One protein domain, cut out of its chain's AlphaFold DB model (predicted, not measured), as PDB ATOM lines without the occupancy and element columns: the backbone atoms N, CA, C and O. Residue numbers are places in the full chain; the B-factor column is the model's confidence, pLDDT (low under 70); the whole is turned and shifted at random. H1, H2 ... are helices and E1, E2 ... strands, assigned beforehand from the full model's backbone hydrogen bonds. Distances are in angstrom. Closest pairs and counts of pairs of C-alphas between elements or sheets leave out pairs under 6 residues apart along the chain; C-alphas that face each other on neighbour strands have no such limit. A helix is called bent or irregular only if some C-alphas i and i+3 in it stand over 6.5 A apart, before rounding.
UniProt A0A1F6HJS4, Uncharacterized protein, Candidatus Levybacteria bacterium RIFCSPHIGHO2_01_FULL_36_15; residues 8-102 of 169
ATOM      1  N   ILE A   8     240.984  -3.766 -66.467       90.75
ATOM      2  CA  ILE A   8     239.582  -3.497 -66.789       90.75
ATOM      3  C   ILE A   8     239.185  -4.312 -68.010       90.75
ATOM      4  O   ILE A   8     239.853  -4.287 -69.041       90.75
ATOM      5  N   THR A   9     238.067  -5.016 -67.895       89.44
ATOM      6  CA  THR A   9     237.469  -5.778 -68.985       89.44
ATOM      7  C   THR A   9     236.219  -5.068 -69.483       89.44
ATOM      8  O   THR A   9     235.233  -4.945 -68.753       89.44
ATOM      9  N   LEU A  10     236.238  -4.662 -70.747       87.75
ATOM     10  CA  LEU A  10     235.158  -3.961 -71.425       87.75
ATOM     11  C   LEU A  10     234.505  -4.872 -72.462       87.75
ATOM     12  O   LEU A  10     235.188  -5.573 -73.206       87.75
ATOM     13  N   VAL A  11     233.179  -4.855 -72.528       84.00
ATOM     14  CA  VAL A  11     232.405  -5.594 -73.532       84.00
ATOM     15  C   VAL A  11     231.668  -4.578 -74.398       84.00
ATOM     16  O   VAL A  11     230.831  -3.858 -73.856       84.00
ATOM     17  N   PRO A  12     231.951  -4.482 -75.709       80.06
ATOM     18  CA  PRO A  12     231.220  -3.574 -76.579       80.06
ATOM     19  C   PRO A  12     229.765  -4.041 -76.704       80.06
ATOM     20  O   PRO A  12     229.500  -5.194 -77.047       80.06
ATOM     21  N   THR A  13     228.828  -3.141 -76.442       75.50
ATOM     22  CA  THR A  13     227.388  -3.298 -76.661       75.50
ATOM     23  C   THR A  13     226.959  -2.442 -77.860       75.50
ATOM     24  O   THR A  13     227.701  -1.567 -78.313       75.50
ATOM     25  N   GLY A  14     225.805  -2.737 -78.469       63.97
ATOM     26  CA  GLY A  14     225.235  -1.850 -79.495       63.97
ATOM     27  C   GLY A  14     226.077  -1.692 -80.753       63.97
ATOM     28  O   GLY A  14     226.015  -0.665 -81.439       63.97
ATOM     29  N   THR A  15     226.836  -2.727 -81.123       66.38
ATOM     30  CA  THR A  15     227.742  -2.715 -82.283       66.38
ATOM     31  C   THR A  15     227.013  -2.571 -83.627       66.38
ATOM     32  O   THR A  15     227.647  -2.434 -84.671       66.38
ATOM     33  N   ARG A  16     225.674  -2.491 -83.635       63.66
ATOM     34  CA  ARG A  16     224.824  -2.218 -84.808       63.66
ATOM     35  C   ARG A  16     225.273  -1.016 -85.635       63.66
ATOM     36  O   ARG A  16     225.135  -1.041 -86.857       63.66
ATOM     37  N   ARG A  17     225.784   0.049 -85.006       60.66
ATOM     38  CA  ARG A  17     226.263   1.227 -85.751       60.66
ATOM     39  C   ARG A  17     227.512   0.892 -86.566       60.66
ATOM     40  O   ARG A  17     227.551   1.197 -87.756       60.66
ATOM     41  N   LEU A  18     228.472   0.185 -85.965       66.44
ATOM     42  CA  LEU A  18     229.620  -0.360 -86.690       66.44
ATOM     43  C   LEU A  18     229.196  -1.389 -87.732       66.44
ATOM     44  O   LEU A  18     229.739  -1.366 -88.830       66.44
ATOM     45  N   ALA A  19     228.196  -2.223 -87.446       68.19
ATOM     46  CA  ALA A  19     227.656  -3.196 -88.394       68.19
ATOM     47  C   ALA A  19     227.217  -2.509 -89.693       68.19
ATOM     48  O   ALA A  19     227.607  -2.901 -90.790       68.19
ATOM     49  N   ARG A  20     226.474  -1.402 -89.566       67.44
ATOM     50  CA  ARG A  20     226.012  -0.596 -90.705       67.44
ATOM     51  C   ARG A  20     227.155   0.101 -91.444       67.44
ATOM     52  O   ARG A  20     227.136   0.132 -92.668       67.44
ATOM     53  N   MET A  21     228.131   0.658 -90.725       65.38
ATOM     54  CA  MET A  21     229.262   1.379 -91.332       65.38
ATOM     55  C   MET A  21     230.238   0.450 -92.057       65.38
ATOM     56  O   MET A  21     230.813   0.826 -93.073       65.38
ATOM     57  N   THR A  22     230.420  -0.759 -91.534       66.75
ATOM     58  CA  THR A  22     231.337  -1.760 -92.086       66.75
ATOM     59  C   THR A  22     230.652  -2.693 -93.087       66.75
ATOM     60  O   THR A  22     231.336  -3.387 -93.831       66.75
ATOM     61  N   GLY A  23     229.316  -2.739 -93.121       67.38
ATOM     62  CA  GLY A  23     228.565  -3.758 -93.860       67.38
ATOM     63  C   GLY A  23     228.706  -5.166 -93.262       67.38
ATOM     64  O   GLY A  23     228.373  -6.149 -93.922       67.38
ATOM     65  N   MET A  24     229.227  -5.283 -92.035       67.06
ATOM     66  CA  MET A  24     229.438  -6.551 -91.339       67.06
ATOM     67  C   MET A  24     228.270  -6.863 -90.401       67.06
ATOM     68  O   MET A  24     227.663  -5.963 -89.834       67.06
ATOM     69  N   ASN A  25     227.978  -8.143 -90.172       64.31
ATOM     70  CA  ASN A  25     227.041  -8.541 -89.114       64.31
ATOM     71  C   ASN A  25     227.623  -8.195 -87.733       64.31
ATOM     72  O   ASN A  25     228.834  -8.311 -87.548       64.31
ATOM     73  N   GLY A  26     226.773  -7.844 -86.756       56.34
ATOM     74  CA  GLY A  26     227.181  -7.507 -85.378       56.34
ATOM     75  C   GLY A  26     228.159  -8.517 -84.761       56.34
ATOM     76  O   GLY A  26     229.169  -8.129 -84.183       56.34
ATOM     77  N   HIS A  27     227.934  -9.808 -85.025       57.62
ATOM     78  CA  HIS A  27     228.790 -10.924 -84.604       57.62
ATOM     79  C   HIS A  27     230.207 -10.943 -85.212       57.62
ATOM     80  O   HIS A  27     231.100 -11.560 -84.644       57.62
ATOM     81  N   LYS A  28     230.433 -10.298 -86.365       59.81
ATOM     82  CA  LYS A  28     231.749 -10.250 -87.033       59.81
ATOM     83  C   LYS A  28     232.602  -9.058 -86.602       59.81
ATOM     84  O   LYS A  28     233.805  -9.066 -86.825       59.81
ATOM     85  N   ILE A  29     231.996  -8.029 -86.012       63.47
ATOM     86  CA  ILE A  29     232.692  -6.809 -85.560       63.47
ATOM     87  C   ILE A  29     233.682  -7.159 -84.455       63.47
ATOM     88  O   ILE A  29     234.800  -6.663 -84.421       63.47
ATOM     89  N   THR A  30     233.262  -8.079 -83.599       59.94
ATOM     90  CA  THR A  30     234.005  -8.624 -82.475       59.94
ATOM     91  C   THR A  30     235.208  -9.485 -82.873       59.94
ATOM     92  O   THR A  30     236.229  -9.435 -82.200       59.94
ATOM     93  N   GLU A  31     235.132 -10.227 -83.982       63.62
ATOM     94  CA  GLU A  31     236.248 -11.047 -84.502       63.62
ATOM     95  C   GLU A  31     237.299 -10.223 -85.254       63.62
ATOM     96  O   GLU A  31     238.392 -10.699 -85.546       63.62
ATOM     97  N   GLN A  32     236.949  -8.989 -85.601       69.56
ATOM     98  CA  GLN A  32     237.754  -8.101 -86.429       69.56
ATOM     99  C   GLN A  32     238.201  -6.852 -85.662       69.56
ATOM    100  O   GLN A  32     238.621  -5.869 -86.273       69.56
ATOM    101  N   VAL A  33     238.100  -6.861 -84.330       73.25
ATOM    102  CA  VAL A  33     238.631  -5.780 -83.494       73.25
ATOM    103  C   VAL A  33     240.124  -5.644 -83.774       73.25
ATOM    104  O   VAL A  33     240.870  -6.623 -83.748       73.25
ATOM    105  N   SER A  34     240.552  -4.423 -84.095       72.88
ATOM    106  CA  SER A  34     241.961  -4.147 -84.352       72.88
ATOM    107  C   SER A  34     242.780  -4.393 -83.077       72.88
ATOM    108  O   SER A  34     242.310  -4.012 -82.000       72.88
ATOM    109  N   PRO A  35     244.003  -4.949 -83.170       70.69
ATOM    110  CA  PRO A  35     244.905  -5.096 -82.023       70.69
ATOM    111  C   PRO A  35     245.090  -3.793 -81.232       70.69
ATOM    112  O   PRO A  35     245.092  -3.807 -80.004       70.69
ATOM    113  N   ASP A  36     245.122  -2.656 -81.932       79.81
ATOM    114  CA  ASP A  36     245.323  -1.328 -81.338       79.81
ATOM    115  C   ASP A  36     244.065  -0.783 -80.642       79.81
ATOM    116  O   ASP A  36     244.095   0.267 -80.000       79.81
ATOM    117  N   SER A  37     242.914  -1.447 -80.795       82.19
ATOM    118  CA  SER A  37     241.651  -0.934 -80.264       82.19
ATOM    119  C   SER A  37     241.652  -0.887 -78.739       82.19
ATOM    120  O   SER A  37     241.075   0.033 -78.170       82.19
ATOM    121  N   ALA A  38     242.287  -1.854 -78.072       84.31
ATOM    122  CA  ALA A  38     242.377  -1.868 -76.614       84.31
ATOM    123  C   ALA A  38     243.224  -0.699 -76.085       84.31
ATOM    124  O   ALA A  38     242.850  -0.059 -75.104       84.31
ATOM    125  N   GLU A  39     244.321  -0.382 -76.773       85.31
ATOM    126  CA  GLU A  39     245.203   0.732 -76.426       85.31
ATOM    127  C   GLU A  39     244.517   2.083 -76.663       85.31
ATOM    128  O   GLU A  39     244.480   2.918 -75.765       85.31
ATOM    129  N   LYS A  40     243.829   2.259 -77.796       86.81
ATOM    130  CA  LYS A  40     243.044   3.480 -78.052       86.81
ATOM    131  C   LYS A  40     241.918   3.700 -77.049       86.81
ATOM    132  O   LYS A  40     241.640   4.840 -76.681       86.81
ATOM    133  N   VAL A  41     241.223   2.632 -76.656       88.19
ATOM    134  CA  VAL A  41     240.172   2.720 -75.635       88.19
ATOM    135  C   VAL A  41     240.797   3.078 -74.292       88.19
ATOM    136  O   VAL A  41     240.287   3.959 -73.611       88.19
ATOM    137  N   LYS A  42     241.934   2.474 -73.934       89.38
ATOM    138  CA  LYS A  42     242.681   2.849 -72.732       89.38
ATOM    139  C   LYS A  42     243.036   4.330 -72.734       89.38
ATOM    140  O   LYS A  42     242.697   5.003 -71.769       89.38
ATOM    141  N   ASP A  43     243.649   4.839 -73.798       88.25
ATOM    142  CA  ASP A  43     244.087   6.238 -73.886       88.25
ATOM    143  C   ASP A  43     242.935   7.233 -73.691       88.25
ATOM    144  O   ASP A  43     243.121   8.281 -73.079       88.25
ATOM    145  N   GLN A  44     241.728   6.886 -74.149       87.75
ATOM    146  CA  GLN A  44     240.517   7.685 -73.927       87.75
ATOM    147  C   GLN A  44     239.992   7.615 -72.489       87.75
ATOM    148  O   GLN A  44     239.309   8.534 -72.043       87.75
ATOM    149  N   LEU A  45     240.267   6.522 -71.777       89.62
ATOM    150  CA  LEU A  45     239.748   6.272 -70.434       89.62
ATOM    151  C   LEU A  45     240.720   6.680 -69.326       89.62
ATOM    152  O   LEU A  45     240.266   6.853 -68.199       89.62
ATOM    153  N   VAL A  46     242.017   6.861 -69.603       91.62
ATOM    154  CA  VAL A  46     242.996   7.313 -68.596       91.62
ATOM    155  C   VAL A  46     242.516   8.598 -67.910       91.62
ATOM    156  O   VAL A  46     242.129   9.566 -68.559       91.62
ATOM    157  N   GLY A  47     242.551   8.608 -66.576       86.81
ATOM    158  CA  GLY A  47     242.066   9.704 -65.736       86.81
ATOM    159  C   GLY A  47     240.561   9.664 -65.452       86.81
ATOM    160  O   GLY A  47     240.078  10.459 -64.646       86.81
ATOM    161  N   SER A  48     239.822   8.739 -66.069       86.88
ATOM    162  CA  SER A  48     238.402   8.528 -65.789       86.88
ATOM    163  C   SER A  48     238.204   7.659 -64.553       86.88
ATOM    164  O   SER A  48     239.040   6.811 -64.226       86.88
ATOM    165  N   SER A  49     237.053   7.843 -63.904       88.44
ATOM    166  CA  SER A  49     236.573   6.914 -62.890       88.44
ATOM    167  C   SER A  49     235.548   5.957 -63.494       88.44
ATOM    168  O   SER A  49     234.616   6.411 -64.155       88.44
ATOM    169  N   LEU A  50     235.743   4.651 -63.308       87.12
ATOM    170  CA  LEU A  50     234.876   3.591 -63.830       87.12
ATOM    171  C   LEU A  50     234.593   2.567 -62.742       87.12
ATOM    172  O   LEU A  50     235.512   2.151 -62.044       87.12
ATOM    173  N   ARG A  51     233.351   2.093 -62.653       85.25
ATOM    174  CA  ARG A  51     232.970   0.990 -61.763       85.25
ATOM    175  C   ARG A  51     232.481  -0.215 -62.547       85.25
ATOM    176  O   ARG A  51     231.943  -0.111 -63.651       85.25
ATOM    177  N   GLN A  52     232.643  -1.392 -61.951       84.00
ATOM    178  CA  GLN A  52     232.073  -2.609 -62.511       84.00
ATOM    179  C   GLN A  52     230.550  -2.464 -62.643       84.00
ATOM    180  O   GLN A  52     229.871  -2.036 -61.711       84.00
ATOM    181  N   GLY A  53     230.014  -2.840 -63.803       79.88
ATOM    182  CA  GLY A  53     228.596  -2.706 -64.125       79.88
ATOM    183  C   GLY A  53     228.208  -1.397 -64.815       79.88
ATOM    184  O   GLY A  53     227.061  -1.260 -65.236       79.88
ATOM    185  N   GLU A  54     229.131  -0.443 -64.961       81.69
ATOM    186  CA  GLU A  54     228.852   0.826 -65.635       81.69
ATOM    187  C   GLU A  54     229.025   0.743 -67.150       81.69
ATOM    188  O   GLU A  54     229.783  -0.076 -67.679       81.69
ATOM    189  N   PHE A  55     228.336   1.645 -67.844       81.25
ATOM    190  CA  PHE A  55     228.483   1.848 -69.277       81.25
ATOM    191  C   PHE A  55     229.386   3.046 -69.547       81.25
ATOM    192  O   PHE A  55     229.240   4.095 -68.923       81.25
ATOM    193  N   VAL A  56     230.280   2.906 -70.517       83.31
ATOM    194  CA  VAL A  56     231.183   3.968 -70.961       83.31
ATOM    195  C   VAL A  56     231.176   4.059 -72.477       83.31
ATOM    196  O   VAL A  56     230.897   3.077 -73.152       83.31
ATOM    197  N   ILE A  57     231.451   5.235 -73.033       83.69
ATOM    198  CA  ILE A  57     231.585   5.405 -74.482       83.69
ATOM    199  C   ILE A  57     233.052   5.591 -74.819       83.69
ATOM    200  O   ILE A  57     233.710   6.456 -74.248       83.69
ATOM    201  N   ALA A  58     233.537   4.790 -75.760       85.38
ATOM    202  CA  ALA A  58     234.866   4.935 -76.327       85.38
ATOM    203  C   ALA A  58     234.849   4.513 -77.798       85.38
ATOM    204  O   ALA A  58     233.938   3.818 -78.261       85.38
ATOM    205  N   ASP A  59     235.863   4.932 -78.543       85.50
ATOM    206  CA  ASP A  59     235.990   4.538 -79.941       85.50
ATOM    207  C   ASP A  59     236.505   3.100 -80.089       85.50
ATOM    208  O   ASP A  59     237.600   2.761 -79.637       85.50
ATOM    209  N   LEU A  60     235.736   2.261 -80.790       83.88
ATOM    210  CA  LEU A  60     236.143   0.910 -81.182       83.88
ATOM    211  C   LEU A  60     236.709   0.937 -82.606       83.88
ATOM    212  O   LEU A  60     236.054   1.419 -83.534       83.88
ATOM    213  N   SER A  61     237.910   0.382 -82.787       84.56
ATOM    214  CA  SER A  61     238.537   0.204 -84.101       84.56
ATOM    215  C   SER A  61     238.357  -1.230 -84.600       84.56
ATOM    216  O   SER A  61     238.751  -2.174 -83.917       84.56
ATOM    217  N   VAL A  62     237.829  -1.402 -85.812       81.12
ATOM    218  CA  VAL A  62     237.678  -2.716 -86.461       81.12
ATOM    219  C   VAL A  62     238.279  -2.741 -87.858       81.12
ATOM    220  O   VAL A  62     238.209  -1.762 -88.602       81.12
ATOM    221  N   ASN A  63     238.847  -3.884 -88.219       80.06
ATOM    222  CA  ASN A  63     239.446  -4.147 -89.517       80.06
ATOM    223  C   ASN A  63     238.411  -4.773 -90.456       80.06
ATOM    224  O   ASN A  63     237.778  -5.771 -90.140       80.06
ATOM    225  N   ASN A  64     238.233  -4.220 -91.649       77.75
ATOM    226  CA  ASN A  64     237.394  -4.842 -92.664       77.75
ATOM    227  C   ASN A  64     237.960  -4.599 -94.060       77.75
ATOM    228  O   ASN A  64     238.104  -3.450 -94.476       77.75
ATOM    229  N   ALA A  65     238.272  -5.678 -94.782       72.50
ATOM    230  CA  ALA A  65     238.789  -5.638 -96.152       72.50
ATOM    231  C   ALA A  65     239.928  -4.607 -96.347       72.50
ATOM    232  O   ALA A  65     239.883  -3.775 -97.251       72.50
ATOM    233  N   ASN A  66     240.940  -4.648 -95.467       69.38
ATOM    234  CA  ASN A  66     242.094  -3.732 -95.431       69.38
ATOM    235  C   ASN A  66     241.761  -2.253 -95.145       69.38
ATOM    236  O   ASN A  66     242.569  -1.369 -95.429       69.38
ATOM    237  N   ARG A  67     240.589  -1.964 -94.570       72.88
ATOM    238  CA  ARG A  67     240.220  -0.638 -94.056       72.88
ATOM    239  C   ARG A  67     239.960  -0.714 -92.557       72.88
ATOM    240  O   ARG A  67     239.302  -1.642 -92.095       72.88
ATOM    241  N   VAL A  68     240.452   0.276 -91.816       77.25
ATOM    242  CA  VAL A  68     240.163   0.428 -90.385       77.25
ATOM    243  C   VAL A  68     238.971   1.366 -90.236       77.25
ATOM    244  O   VAL A  68     239.020   2.510 -90.685       77.25
ATOM    245  N   PHE A  69     237.904   0.885 -89.609       75.81
ATOM    246  CA  PHE A  69     236.746   1.692 -89.243       75.81
ATOM    247  C   PHE A  69     236.812   2.000 -87.754       75.81
ATOM    248  O   PHE A  69     237.012   1.099 -86.945       75.81
ATOM    249  N   CYS A  70     236.634   3.269 -87.404       78.69
ATOM    250  CA  CYS A  70     236.625   3.741 -86.028       78.69
ATOM    251  C   CYS A  70     235.289   4.428 -85.768       78.69
ATOM    252  O   CYS A  70     234.875   5.280 -86.559       78.69
ATOM    253  N   ALA A  71     234.592   4.029 -84.711       76.31
ATOM    254  CA  ALA A  71     233.336   4.659 -84.330       76.31
ATOM    255  C   ALA A  71     233.114   4.576 -82.815       76.31
ATOM    256  O   ALA A  71     233.548   3.594 -82.206       76.31
ATOM    257  N   PRO A  72     232.378   5.540 -82.233       80.31
ATOM    258  CA  PRO A  72     232.020   5.501 -80.825       80.31
ATOM    259  C   PRO A  72     231.024   4.372 -80.562       80.31
ATOM    260  O   PRO A  72     230.003   4.249 -81.257       80.31
ATOM    261  N   VAL A  73     231.325   3.565 -79.546       78.12
ATOM    262  CA  VAL A  73     230.525   2.421 -79.092       78.12
ATOM    263  C   VAL A  73     230.348   2.496 -77.588       78.12
ATOM    264  O   VAL A  73     231.200   3.027 -76.876       78.12
ATOM    265  N   VAL A  74     229.237   1.949 -77.106       80.31
ATOM    266  CA  VAL A  74     229.028   1.750 -75.677       80.31
ATOM    267  C   VAL A  74     229.762   0.489 -75.249       80.31
ATOM    268  O   VAL A  74     229.629  -0.562 -75.860       80.31
ATOM    269  N   PHE A  75     230.536   0.580 -74.186       84.00
ATOM    270  CA  PHE A  75     231.149  -0.551 -73.523       84.00
ATOM    271  C   PHE A  75     230.489  -0.752 -72.172       84.00
ATOM    272  O   PHE A  75     230.361   0.185 -71.389       84.00
ATOM    273  N   TYR A  76     230.119  -1.990 -71.881       83.81
ATOM    274  CA  TYR A  76     229.788  -2.423 -70.537       83.81
ATOM    275  C   TYR A  76     231.063  -2.830 -69.796       83.81
ATOM    276  O   TYR A  76     231.842  -3.663 -70.276       83.81
ATOM    277  N   THR A  77     231.259  -2.275 -68.605       87.31
ATOM    278  CA  THR A  77     232.401  -2.566 -67.739       87.31
ATOM    279  C   THR A  77     232.160  -3.882 -67.011       87.31
ATOM    280  O   THR A  77     231.575  -3.938 -65.930       87.31
ATOM    281  N   ASN A  78     232.584  -4.981 -67.633       86.50
ATOM    282  CA  ASN A  78     232.281  -6.332 -67.177       86.50
ATOM    283  C   ASN A  78     233.041  -6.712 -65.900       86.50
ATOM    284  O   ASN A  78     232.488  -7.411 -65.051       86.50
ATOM    285  N   ASN A  79     234.302  -6.294 -65.777       88.88
ATOM    286  CA  ASN A  79     235.134  -6.604 -64.616       88.88
ATOM    287  C   ASN A  79     236.195  -5.522 -64.386       88.88
ATOM    288  O   ASN A  79     236.761  -5.018 -65.356       88.88
ATOM    289  N   ILE A  80     236.488  -5.224 -63.120       89.12
ATOM    290  CA  ILE A  80     237.605  -4.371 -62.698       89.12
ATOM    291  C   ILE A  80     238.404  -5.127 -61.636       89.12
ATOM    292  O   ILE A  80     237.831  -5.780 -60.763       89.12
ATOM    293  N   GLN A  81     239.731  -5.078 -61.736       89.25
ATOM    294  CA  GLN A  81     240.646  -5.618 -60.736       89.25
ATOM    295  C   GLN A  81     241.610  -4.527 -60.255       89.25
ATOM    296  O   GLN A  81     242.222  -3.880 -61.107       89.25
ATOM    297  N   PRO A  82     241.789  -4.351 -58.932       88.50
ATOM    298  CA  PRO A  82     240.992  -4.966 -57.859       88.50
ATOM    299  C   PRO A  82     239.511  -4.513 -57.899       88.50
ATOM    300  O   PRO A  82     239.224  -3.487 -58.503       88.50
ATOM    301  N   PRO A  83     238.554  -5.251 -57.300       84.88
ATOM    302  CA  PRO A  83     237.117  -4.940 -57.406       84.88
ATOM    303  C   PRO A  83     236.725  -3.560 -56.865       84.88
ATOM    304  O   PRO A  83     235.765  -2.959 -57.340       84.88
ATOM    305  N   ASP A  84     237.485  -3.065 -55.887       86.44
ATOM    306  CA  ASP A  84     237.286  -1.750 -55.274       86.44
ATOM    307  C   ASP A  84     238.001  -0.630 -56.047       86.44
ATOM    308  O   ASP A  84     237.917   0.536 -55.658       86.44
ATOM    309  N   ALA A  85     238.730  -0.969 -57.118       88.75
ATOM    310  CA  ALA A  85     239.326   0.024 -57.990       88.75
ATOM    311  C   ALA A  85     238.258   0.757 -58.787       88.75
ATOM    312  O   ALA A  85     237.314   0.166 -59.312       88.75
ATOM    313  N   ASP A  86     238.451   2.061 -58.895       89.00
ATOM    314  CA  ASP A  86     237.533   2.951 -59.575       89.00
ATOM    315  C   ASP A  86     238.240   3.945 -60.488       89.00
ATOM    316  O   ASP A  86     237.560   4.781 -61.065       89.00
ATOM    317  N   GLN A  87     239.566   3.877 -60.637       91.38
ATOM    318  CA  GLN A  87     240.346   4.833 -61.417       91.38
ATOM    319  C   GLN A  87     241.147   4.141 -62.524       91.38
ATOM    320  O   GLN A  87     241.837   3.150 -62.286       91.38
ATOM    321  N   VAL A  88     241.082   4.681 -63.742       90.38
ATOM    322  CA  VAL A  88     241.886   4.208 -64.875       90.38
ATOM    323  C   VAL A  88     243.170   5.019 -64.966       90.38
ATOM    324  O   VAL A  88     243.133   6.231 -65.171       90.38
ATOM    325  N   ASP A  89     244.311   4.346 -64.900       91.25
ATOM    326  CA  ASP A  89     245.628   4.966 -65.005       91.25
ATOM    327  C   ASP A  89     246.385   4.463 -66.242       91.25
ATOM    328  O   ASP A  89     246.058   3.449 -66.860       91.25
ATOM    329  N   ALA A  90     247.492   5.129 -66.579       88.19
ATOM    330  CA  ALA A  90     248.355   4.727 -67.693       88.19
ATOM    331  C   ALA A  90     248.949   3.310 -67.540       88.19
ATOM    332  O   ALA A  90     249.393   2.717 -68.523       88.19
ATOM    333  N   LYS A  91     248.969   2.746 -66.326       90.06
ATOM    334  CA  LYS A  91     249.421   1.368 -66.060       90.06
ATOM    335  C   LYS A  91     248.295   0.336 -66.136       90.06
ATOM    336  O   LYS A  91     248.595  -0.852 -66.202       90.06
ATOM    337  N   THR A  92     247.036   0.772 -66.149       90.44
ATOM    338  CA  THR A  92     245.878  -0.116 -66.235       90.44
ATOM    339  C   THR A  92     245.905  -0.884 -67.552       90.44
ATOM    340  O   THR A  92     246.130  -0.318 -68.628       90.44
ATOM    341  N   VAL A  93     245.680  -2.191 -67.471       90.44
ATOM    342  CA  VAL A  93     245.510  -3.068 -68.629       90.44
ATOM    343  C   VAL A  93     244.037  -3.058 -69.024       90.44
ATOM    344  O   VAL A  93     243.184  -3.478 -68.245       90.44
ATOM    345  N   VAL A  94     243.725  -2.589 -70.230       89.62
ATOM    346  CA  VAL A  94     242.358  -2.619 -70.767       89.62
ATOM    347  C   VAL A  94     242.230  -3.791 -71.728       89.62
ATOM    348  O   VAL A  94     243.024  -3.938 -72.652       89.62
ATOM    349  N   GLU A  95     241.216  -4.618 -71.512       87.62
ATOM    350  CA  GLU A  95     240.873  -5.747 -72.370       87.62
ATOM    351  C   GLU A  95     239.484  -5.528 -72.957       87.62
ATOM    352  O   GLU A  95     238.513  -5.348 -72.225       87.62
ATOM    353  N   VAL A  96     239.378  -5.575 -74.283       83.56
ATOM    354  CA  VAL A  96     238.092  -5.516 -74.981       83.56
ATOM    355  C   VAL A  96     237.684  -6.941 -75.339       83.56
ATOM    356  O   VAL A  96     238.272  -7.551 -76.230       83.56
ATOM    357  N   ILE A  97     236.691  -7.489 -74.636       76.19
ATOM    358  CA  ILE A  97     236.192  -8.843 -74.887       76.19
ATOM    359  C   ILE A  97     234.964  -8.788 -75.780       76.19
ATOM    360  O   ILE A  97     233.892  -8.310 -75.409       76.19
ATOM    361  N   ALA A  98     235.125  -9.400 -76.940       62.16
ATOM    362  CA  ALA A  98     234.063  -9.851 -77.806       62.16
ATOM    363  C   ALA A  98     233.197 -10.914 -77.109       62.16
ATOM    364  O   ALA A  98     233.566 -12.086 -77.081       62.16
ATOM    365  N   LYS A  99     232.039 -10.540 -76.556       55.38
ATOM    366  CA  LYS A  99     231.002 -11.536 -76.256       55.38
ATOM    367  C   LYS A  99     230.078 -11.657 -77.454       55.38
ATOM    368  O   LYS A  99     229.527 -10.669 -77.931       55.38
ATOM    369  N   THR A 100     229.918 -12.885 -77.927       44.44
ATOM    370  CA  THR A 100     228.908 -13.262 -78.908       44.44
ATOM    371  C   THR A 100     227.545 -12.810 -78.384       44.44
ATOM    372  O   THR A 100     227.130 -13.267 -77.317       44.44
ATOM    373  N   GLU A 101     226.842 -11.919 -79.091       45.78
ATOM    374  CA  GLU A 101     225.417 -11.683 -78.822       45.78
ATOM    375  C   GLU A 101     224.715 -13.055 -78.835       45.78
ATOM    376  O   GLU A 101     224.664 -13.721 -79.867       45.78
ATOM    377  N   GLY A 102     224.271 -13.526 -77.666       38.75
ATOM    378  CA  GLY A 102     223.685 -14.859 -77.483       38.75
ATOM    379  C   GLY A 102     224.377 -15.749 -76.444       38.75
ATOM    380  O   GLY A 102     223.722 -16.636 -75.894       38.75
TER     381      GLY A 102
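AT A GLANCE: This is residues 8 to 102 of the 169 residues of an uncharacterized protein of Candidatus Levybacteria bacterium RIFCSPHIGHO2_01_FULL_36_15 (UniProt A0A1F6HJS4). A four-stranded sheet, curled like part of a barrel, wraps round helix H3, which fits between the two edge strands E2 and E4. The long, bent hairpin of E2 and E3 runs along the longest axis, and the short helices H1 and H2 sit on the opposite face of the sheet from H3, near the hairpin's turn. The printed part has 95 residues, with three named helices and four named strands in the order E1, H1, H2, H3, E2, E3, E4; the sheet is mixed, in the order E2, E3, E1, E4, and the class is mixed, helices and strands. The whole is compact, with a radius of gyration of the C-alphas of 13.0 A and spans of 39 by 27 by 16 A.

IN THESE COORDINATES: E1 is residues 8 to 13, 15.7 A long, with C-alpha 8 at (239.582, -3.497, -66.789). H1 is residues 16 to 22 and H2 residues 26 to 32. H2 is neither bent nor irregular, but only just: C-alphas 27 and 30 are 6.1 A apart. H3, residues 37 to 45, is 12.3 A long. E2, residues 55 to 64, is 25.9 A long and bends by 58 degrees at residue 58. E3, residues 67 to 81, is 33.7 A long and bends by 76 degrees at residue 74; its C-alpha 67 is at (240.220, -0.638, -94.056). E4, residues 93 to 96, ends with C-alpha 96 at (238.092, -5.516, -74.981).

HOW THE PARTS SIT: The sheet is strongly twisted. E1 and E4 are parallel, at 21 degrees, with N 8 and O 93 2.8 A apart, within hydrogen-bond range. E1 and E3 are antiparallel, at 127 degrees, with N 11 and O 76 at 2.9 A. E2 and E3 form an antiparallel hairpin, at 139 degrees, with N 56 and O 75 at 2.9 A and N 64 and O 67 at 2.8 A. E2 and E4 are apart. The sheet curls round H3; the closest C-alphas are those of Ser 37 and Ser 61 in E2, 5.1 A apart, and those of Lys 42 and Val 94 in E4, 5.8 A apart. H1 and H2 are on the same face of the sheet, opposite to H3. H1, at a height of 8.9 A over the sheet, lies over E3 and, only just, over E2, with 3 of its 7 C-alphas falling on E2; it runs along the strands, at 20 degrees to E3 on the local plane. H1 and H2 touch, the C-alphas of Ala 19 and Gly 26 being closest at 5.3 A, and run the same way at a steep tilt of 55 degrees. The closest C-alphas of H2 and E2 are those of Gln 32 and Asn 63, 5.3 A apart. H1 and H3 are apart. Each O i to N i+4 pair is within hydrogen-bond range in H1 and H3; in H2 it is 1 of 3, beside 3 of 4 O i to N i+3 pairs.

THE WHOLE: The two C-alphas farthest apart are those of Ala 65 and Asp 84, at 41.1 A. The printed part has no cut. The link from E3 to E4, 11 residues, is long. The mean pLDDT of the printed part is 78.2; it is under 70 at residues 14 to 32, residue 66 and residues 98 to 102.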